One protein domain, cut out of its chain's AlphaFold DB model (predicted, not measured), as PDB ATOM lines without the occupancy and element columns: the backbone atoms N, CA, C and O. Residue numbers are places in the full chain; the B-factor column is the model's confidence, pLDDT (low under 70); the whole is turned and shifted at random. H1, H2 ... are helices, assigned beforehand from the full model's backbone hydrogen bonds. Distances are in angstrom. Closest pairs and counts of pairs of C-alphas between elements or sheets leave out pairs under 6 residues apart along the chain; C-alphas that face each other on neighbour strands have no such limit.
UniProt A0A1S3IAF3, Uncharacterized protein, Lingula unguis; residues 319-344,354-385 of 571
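What this domain is: This is residues 319 to 344 and 354 to 385 of the 571 residues of an uncharacterized protein of Lingula unguis (UniProt A0A1S3IAF3). A long helix, H1, has the short helix H3 steeply angled near its middle, while residues 354 to 369, with the small helix H2, stick out as an arm. The printed part has 58 residues, 38 of them in three named helices, H1, H2 and H3 in chain order, with no named strand; the class is all helix. The whole is loose, radius of gyration of the C-alphas 13.6 A, spanning 42 by 29 by 20 A.

Where its parts are: Find C-alpha 320 at (16.053, 35.835, 343.867); H1, residues 320 to 339, runs 27.8 A from there. H3, residues 372 to 381, runs 14.6 A to C-alpha 381 at (13.698, 43.789, 357.259). H2 is residues 357 to 364, 10.6 A.

How they stand to each other: Look at residues 327 to 330: with these alone H1 only just touches H3, with 3 pairs of C-alphas within 8 A. The closest C-alphas, of Phe 330 and Phe 374, are 6.9 A apart. The helices run opposite ways at a steep tilt of 66 degrees. H2 is apart from both. Each O i to N i+4 pair is within hydrogen-bond range in H2 and H3, and 14 of 16 in H1.

The domain as a whole: The farthest C-alphas, of Ala 355 and Ala 384, are 42.1 A apart. Residues 345 to 353 are not printed; the cut spans 23.7 A between C-alphas 344 and 354. H2 to H3 is a short link. Twelve residues have pLDDT under 70, among them 361 to 363.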
ATOM      1  N   PRO A 319      13.878  40.152 343.242       80.19
ATOM      2  CA  PRO A 319      14.569  39.126 342.471       80.19
ATOM      3  C   PRO A 319      15.321  38.172 343.412       80.19
ATOM      4  O   PRO A 319      15.878  38.608 344.418       80.19
ATOM      5  N   ILE A 320      15.383  36.882 343.066       74.25
ATOM      6  CA  ILE A 320      16.053  35.835 343.867       74.25
ATOM      7  C   ILE A 320      17.490  36.235 344.232       74.25
ATOM      8  O   ILE A 320      17.912  36.044 345.368       74.25
ATOM      9  N   GLY A 321      18.218  36.867 343.306       75.94
ATOM     10  CA  GLY A 321      19.582  37.344 343.557       75.94
ATOM     11  C   GLY A 321      19.686  38.331 344.723       75.94
ATOM     12  O   GLY A 321      20.678  38.327 345.443       75.94
ATOM     13  N   LYS A 322      18.637  39.120 344.976       79.81
ATOM     14  CA  LYS A 322      18.599  40.022 346.125       79.81
ATOM     15  C   LYS A 322      18.368  39.276 347.441       79.81
ATOM     16  O   LYS A 322      19.025  39.604 348.412       79.81
ATOM     17  N   LEU A 323      17.538  38.232 347.462       76.00
ATOM     18  CA  LEU A 323      17.384  37.385 348.654       76.00
ATOM     19  C   LEU A 323      18.683  36.661 349.024       76.00
ATOM     20  O   LEU A 323      18.992  36.524 350.202       76.00
ATOM     21  N   VAL A 324      19.449  36.220 348.020       76.31
ATOM     22  CA  VAL A 324      20.772  35.619 348.237       76.31
ATOM     23  C   VAL A 324      21.753  36.650 348.797       76.31
ATOM     24  O   VAL A 324      22.450  36.349 349.758       76.31
ATOM     25  N   SER A 325      21.768  37.872 348.253       76.81
ATOM     26  CA  SER A 325      22.575  38.972 348.804       76.81
ATOM     27  C   SER A 325      22.191  39.284 350.253       76.81
ATOM     28  O   SER A 325      23.059  39.314 351.115       76.81
ATOM     29  N   ASP A 326      20.893  39.428 350.529       77.88
ATOM     30  CA  ASP A 326      20.363  39.716 351.865       77.88
ATOM     31  C   ASP A 326      20.718  38.572 352.859       77.88
ATOM     32  O   ASP A 326      20.951  38.819 354.042       77.88
ATOM     33  N   TYR A 327      20.825  37.316 352.390       77.25
ATOM     34  CA  TYR A 327      21.301  36.177 353.193       77.25
ATOM     35  C   TYR A 327      22.803  36.229 353.488       77.25
ATOM     36  O   TYR A 327      23.215  35.946 354.612       77.25
ATOM     37  N   ILE A 328      23.624  36.605 352.506       78.56
ATOM     38  CA  ILE A 328      25.067  36.788 352.707       78.56
ATOM     39  C   ILE A 328      25.312  37.912 353.719       78.56
ATOM     40  O   ILE A 328      26.107  37.733 354.639       78.56
ATOM     41  N   ASP A 329      24.582  39.021 353.605       76.06
ATOM     42  CA  ASP A 329      24.670  40.137 354.550       76.06
ATOM     43  C   ASP A 329      24.246  39.713 355.965       76.06
ATOM     44  O   ASP A 329      24.902  40.070 356.946       76.06
ATOM     45  N   PHE A 330      23.185  38.908 356.087       82.69
ATOM     46  CA  PHE A 330      22.787  38.310 357.362       82.69
ATOM     47  C   PHE A 330      23.908  37.455 357.965       82.69
ATOM     48  O   PHE A 330      24.255  37.656 359.129       82.69
ATOM     49  N   LEU A 331      24.498  36.545 357.182       78.88
ATOM     50  CA  LEU A 331      25.596  35.696 357.646       78.88
ATOM     51  C   LEU A 331      26.816  36.523 358.042       78.88
ATOM     52  O   LEU A 331      27.460  36.205 359.039       78.88
ATOM     53  N   ALA A 332      27.131  37.580 357.296       76.81
ATOM     54  CA  ALA A 332      28.221  38.483 357.634       76.81
ATOM     55  C   ALA A 332      27.955  39.184 358.972       76.81
ATOM     56  O   ALA A 332      28.818  39.165 359.839       76.81
ATOM     57  N   MET A 333      26.753  39.729 359.192       77.56
ATOM     58  CA  MET A 333      26.399  40.388 360.457       77.56
ATOM     59  C   MET A 333      26.335  39.426 361.650       77.56
ATOM     60  O   MET A 333      26.734  39.791 362.756       77.56
ATOM     61  N   GLU A 334      25.804  38.218 361.454       79.00
ATOM     62  CA  GLU A 334      25.722  37.210 362.513       79.00
ATOM     63  C   GLU A 334      27.121  36.729 362.903       79.00
ATOM     64  O   GLU A 334      27.470  36.734 364.089       79.00
ATOM     65  N   ASN A 335      27.945  36.391 361.907       73.31
ATOM     66  CA  ASN A 335      29.313  35.958 362.149       73.31
ATOM     67  C   ASN A 335      30.178  37.094 362.673       73.31
ATOM     68  O   ASN A 335      31.024  36.822 363.515       73.31
ATOM     69  N   GLU A 336      29.957  38.347 362.274       75.06
ATOM     70  CA  GLU A 336      30.713  39.495 362.785       75.06
ATOM     71  C   GLU A 336      30.676  39.553 364.312       75.06
ATOM     72  O   GLU A 336      31.701  39.758 364.953       75.06
ATOM     73  N   ARG A 337      29.519  39.282 364.924       70.44
ATOM     74  CA  ARG A 337      29.395  39.278 366.386       70.44
ATOM     75  C   ARG A 337      30.258  38.203 367.061       70.44
ATOM     76  O   ARG A 337      30.646  38.379 368.214       70.44
ATOM     77  N   VAL A 338      30.490  37.082 366.385       67.44
ATOM     78  CA  VAL A 338      31.238  35.932 366.919       67.44
ATOM     79  C   VAL A 338      32.726  36.048 366.599       67.44
ATOM     80  O   VAL A 338      33.573  35.776 367.444       67.44
ATOM     81  N   THR A 339      33.033  36.451 365.375       67.50
ATOM     82  CA  THR A 339      34.371  36.401 364.782       67.50
ATOM     83  C   THR A 339      35.094  37.745 364.836       67.50
ATOM     84  O   THR A 339      36.316  37.767 364.728       67.50
ATOM     85  N   ASN A 340      34.369  38.855 365.026       72.56
ATOM     86  CA  ASN A 340      34.872  40.225 364.899       72.56
ATOM     87  C   ASN A 340      35.650  40.450 363.587       72.56
ATOM     88  O   ASN A 340      36.654  41.159 363.593       72.56
ATOM     89  N   ILE A 341      35.228  39.830 362.472       67.69
ATOM     90  CA  ILE A 341      35.916  39.905 361.167       67.69
ATOM     91  C   ILE A 341      36.211  41.356 360.758       67.69
ATOM     92  O   ILE A 341      37.275  41.625 360.207       67.69
ATOM     93  N   SER A 342      35.334  42.313 361.065       70.75
ATOM     94  CA  SER A 342      35.541  43.735 360.760       70.75
ATOM     95  C   SER A 342      36.685  44.380 361.548       70.75
ATOM     96  O   SER A 342      37.221  45.402 361.120       70.75
ATOM     97  N   GLN A 343      37.065  43.795 362.686       73.69
ATOM     98  CA  GLN A 343      38.158  44.266 363.538       73.69
ATOM     99  C   GLN A 343      39.488  43.594 363.200       73.69
ATOM    100  O   GLN A 343      40.546  44.130 363.534       73.69
ATOM    101  N   VAL A 344      39.454  42.430 362.547       66.62
ATOM    102  CA  VAL A 344      40.668  41.698 362.203       66.62
ATOM    103  C   VAL A 344      41.093  42.069 360.786       66.62
ATOM    104  O   VAL A 344      40.480  41.668 359.799       66.62
ATOM    105  N   GLU A 354      39.784  22.174 351.017       72.50
ATOM    106  CA  GLU A 354      39.920  20.723 351.182       72.50
ATOM    107  C   GLU A 354      40.731  20.337 352.428       72.50
ATOM    108  O   GLU A 354      40.546  19.248 352.967       72.50
ATOM    109  N   ALA A 355      41.613  21.222 352.896       72.75
ATOM    110  CA  ALA A 355      42.440  21.001 354.082       72.75
ATOM    111  C   ALA A 355      41.828  21.592 355.363       72.75
ATOM    112  O   ALA A 355      42.243  21.231 356.466       72.75
ATOM    113  N   GLU A 356      40.860  22.500 355.244       75.88
ATOM    114  CA  GLU A 356      40.230  23.130 356.400       75.88
ATOM    115  C   GLU A 356      39.188  22.213 357.050       75.88
ATOM    116  O   GLU A 356      38.068  22.040 356.568       75.88
ATOM    117  N   GLU A 357      39.544  21.672 358.217       73.19
ATOM    118  CA  GLU A 357      38.667  20.832 359.042       73.19
ATOM    119  C   GLU A 357      37.322  21.514 359.346       73.19
ATOM    120  O   GLU A 357      36.274  20.869 359.331       73.19
ATOM    121  N   TYR A 358      37.333  22.836 359.545       64.62
ATOM    122  CA  TYR A 358      36.118  23.622 359.750       64.62
ATOM    123  C   TYR A 358      35.170  23.546 358.545       64.62
ATOM    124  O   TYR A 358      33.969  23.345 358.716       64.62
ATOM    125  N   TYR A 359      35.698  23.646 357.322       70.19
ATOM    126  CA  TYR A 359      34.888  23.561 356.110       70.19
ATOM    127  C   TYR A 359      34.261  22.170 355.953       70.19
ATOM    128  O   TYR A 359      33.064  22.061 355.682       70.19
ATOM    129  N   LEU A 360      35.028  21.108 356.222       73.38
ATOM    130  CA  LEU A 360      34.526  19.729 356.219       73.38
ATOM    131  C   LEU A 360      33.430  19.512 357.276       73.38
ATOM    132  O   LEU A 360      32.403  18.894 356.985       73.38
ATOM    133  N   GLN A 361      33.603  20.059 358.484       67.38
ATOM    134  CA  GLN A 361      32.582  20.008 359.535       67.38
ATOM    135  C   GLN A 361      31.302  20.746 359.126       67.38
ATOM    136  O   GLN A 361      30.204  20.220 359.317       67.38
ATOM    137  N   VAL A 362      31.422  21.934 358.523       67.00
ATOM    138  CA  VAL A 362      30.270  22.707 358.034       67.00
ATOM    139  C   VAL A 362      29.562  21.973 356.893       67.00
ATOM    140  O   VAL A 362      28.336  21.882 356.910       67.00
ATOM    141  N   GLN A 363      30.301  21.386 355.949       68.81
ATOM    142  CA  GLN A 363      29.736  20.620 354.834       68.81
ATOM    143  C   GLN A 363      28.971  19.372 355.304       68.81
ATOM    144  O   GLN A 363      27.959  19.010 354.702       68.81
ATOM    145  N   MET A 364      29.430  18.723 356.380       70.62
ATOM    146  CA  MET A 364      28.737  17.581 356.992       70.62
ATOM    147  C   MET A 364      27.607  17.991 357.944       70.62
ATOM    148  O   MET A 364      26.803  17.147 358.350       70.62
ATOM    149  N   SER A 365      27.517  19.270 358.312       68.94
ATOM    150  CA  SER A 365      26.454  19.758 359.180       68.94
ATOM    151  C   SER A 365      25.143  19.885 358.400       68.94
ATOM    152  O   SER A 365      25.040  20.599 357.404       68.94
ATOM    153  N   ASN A 366      24.100  19.203 358.873       68.12
ATOM    154  CA  ASN A 366      22.743  19.395 358.364       68.12
ATOM    155  C   ASN A 366      22.182  20.720 358.897       68.12
ATOM    156  O   ASN A 366      21.360  20.750 359.817       68.12
ATOM    157  N   ALA A 367      22.641  21.833 358.332       65.19
ATOM    158  CA  ALA A 367      22.053  23.135 358.589       65.19
ATOM    159  C   ALA A 367      20.721  23.244 357.833       65.19
ATOM    160  O   ALA A 367      20.646  23.077 356.615       65.19
ATOM    161  N   THR A 368      19.641  23.530 358.557       70.50
ATOM    162  CA  THR A 368      18.348  23.803 357.926       70.50
ATOM    163  C   THR A 368      18.407  25.162 357.233       70.50
ATOM    164  O   THR A 368      18.626  26.187 357.876       70.50
ATOM    165  N   PHE A 369      18.212  25.178 355.913       68.25
ATOM    166  CA  PHE A 369      18.080  26.413 355.145       68.25
ATOM    167  C   PHE A 369      16.606  26.677 354.791       68.25
ATOM    168  O   PHE A 369      15.937  25.778 354.275       68.25
ATOM    169  N   PRO A 370      16.089  27.903 354.999       74.00
ATOM    170  CA  PRO A 370      16.729  29.011 355.705       74.00
ATOM    171  C   PRO A 370      16.769  28.783 357.223       74.00
ATOM    172  O   PRO A 370      15.820  28.227 357.786       74.00
ATOM    173  N   SER A 371      17.832  29.260 357.882       78.75
ATOM    174  CA  SER A 371      17.960  29.139 359.337       78.75
ATOM    175  C   SER A 371      16.807  29.873 360.044       78.75
ATOM    176  O   SER A 371      16.318  30.890 359.537       78.75
ATOM    177  N   PRO A 372      16.345  29.411 361.222       81.62
ATOM    178  CA  PRO A 372      15.285  30.094 361.966       81.62
ATOM    179  C   PRO A 372      15.604  31.567 362.266       81.62
ATOM    180  O   PRO A 372      14.713  32.413 362.204       81.62
ATOM    181  N   LEU A 373      16.876  31.882 362.533       79.94
ATOM    182  CA  LEU A 373      17.345  33.250 362.764       79.94
ATOM    183  C   LEU A 373      17.269  34.097 361.492       79.94
ATOM    184  O   LEU A 373      16.783  35.227 361.549       79.94
ATOM    185  N   PHE A 374      17.633  33.537 360.335       82.94
ATOM    186  CA  PHE A 374      17.466  34.238 359.068       82.94
ATOM    187  C   PHE A 374      15.991  34.500 358.755       82.94
ATOM    188  O   PHE A 374      15.655  35.587 358.299       82.94
ATOM    189  N   LYS A 375      15.079  33.562 359.052       84.25
ATOM    190  CA  LYS A 375      13.630  33.787 358.877       84.25
ATOM    191  C   LYS A 375      13.135  34.974 359.712       84.25
ATOM    192  O   LYS A 375      12.393  35.808 359.197       84.25
ATOM    193  N   GLN A 376      13.565  35.073 360.972       84.06
ATOM    194  CA  GLN A 376      13.219  36.200 361.850       84.06
ATOM    195  C   GLN A 376      13.808  37.519 361.344       84.06
ATOM    196  O   GLN A 376      13.112  38.535 361.305       84.06
ATOM    197  N   TRP A 377      15.072  37.500 360.920       86.19
ATOM    198  CA  TRP A 377      15.731  38.658 360.326       86.19
ATOM    199  C   TRP A 377      14.999  39.111 359.056       86.19
ATOM    200  O   TRP A 377      14.614  40.272 358.941       86.19
ATOM    201  N   LEU A 378      14.683  38.186 358.147       84.75
ATOM    202  CA  LEU A 378      13.983  38.489 356.903       84.75
ATOM    203  C   LEU A 378      12.601  39.100 357.166       84.75
ATOM    204  O   LEU A 378      12.237  40.070 356.512       84.75
ATOM    205  N   GLN A 379      11.849  38.596 358.149       86.69
ATOM    206  CA  GLN A 379      10.557  39.177 358.535       86.69
ATOM    207  C   GLN A 379      10.694  40.604 359.093       86.69
ATOM    208  O   GLN A 379       9.830  41.446 358.839       86.69
ATOM    209  N   LEU A 380      11.776  40.900 359.822       82.50
ATOM    210  CA  LEU A 380      12.037  42.233 360.375       82.50
ATOM    211  C   LEU A 380      12.365  43.258 359.275       82.50
ATOM    212  O   LEU A 380      11.848  44.377 359.298       82.50
ATOM    213  N   TYR A 381      13.212  42.884 358.312       79.38
ATOM    214  CA  TYR A 381      13.698  43.789 357.259       79.38
ATOM    215  C   TYR A 381      12.815  43.807 356.006       79.38
ATOM    216  O   TYR A 381      12.752  44.813 355.291       79.38
ATOM    217  N   HIS A 382      12.076  42.726 355.772       82.06
ATOM    218  CA  HIS A 382      11.164  42.545 354.651       82.06
ATOM    219  C   HIS A 382       9.794  42.040 355.132       82.06
ATOM    220  O   HIS A 382       9.388  40.935 354.780       82.06
ATOM    221  N   PRO A 383       9.016  42.861 355.862       81.12
ATOM    222  CA  PRO A 383       7.720  42.450 356.417       81.12
ATOM    223  C   PRO A 383       6.677  42.066 355.355       81.12
ATOM    224  O   PRO A 383       5.692  41.404 355.663       81.12
ATOM    225  N   ALA A 384       6.881  42.470 354.096       79.00
ATOM    226  CA  ALA A 384       6.044  42.062 352.969       79.00
ATOM    227  C   ALA A 384       6.289  40.606 352.524       79.00
ATOM    228  O   ALA A 384       5.454  40.037 351.823       79.00
ATOM    229  N   LEU A 385       7.422  40.003 352.901       77.69
ATOM    230  CA  LEU A 385       7.714  38.602 352.621       77.69
ATOM    231  C   LEU A 385       7.051  37.736 353.690       77.69
ATOM    232  O   LEU A 385       7.493  37.675 354.838       77.69
TER     233      LEU A 385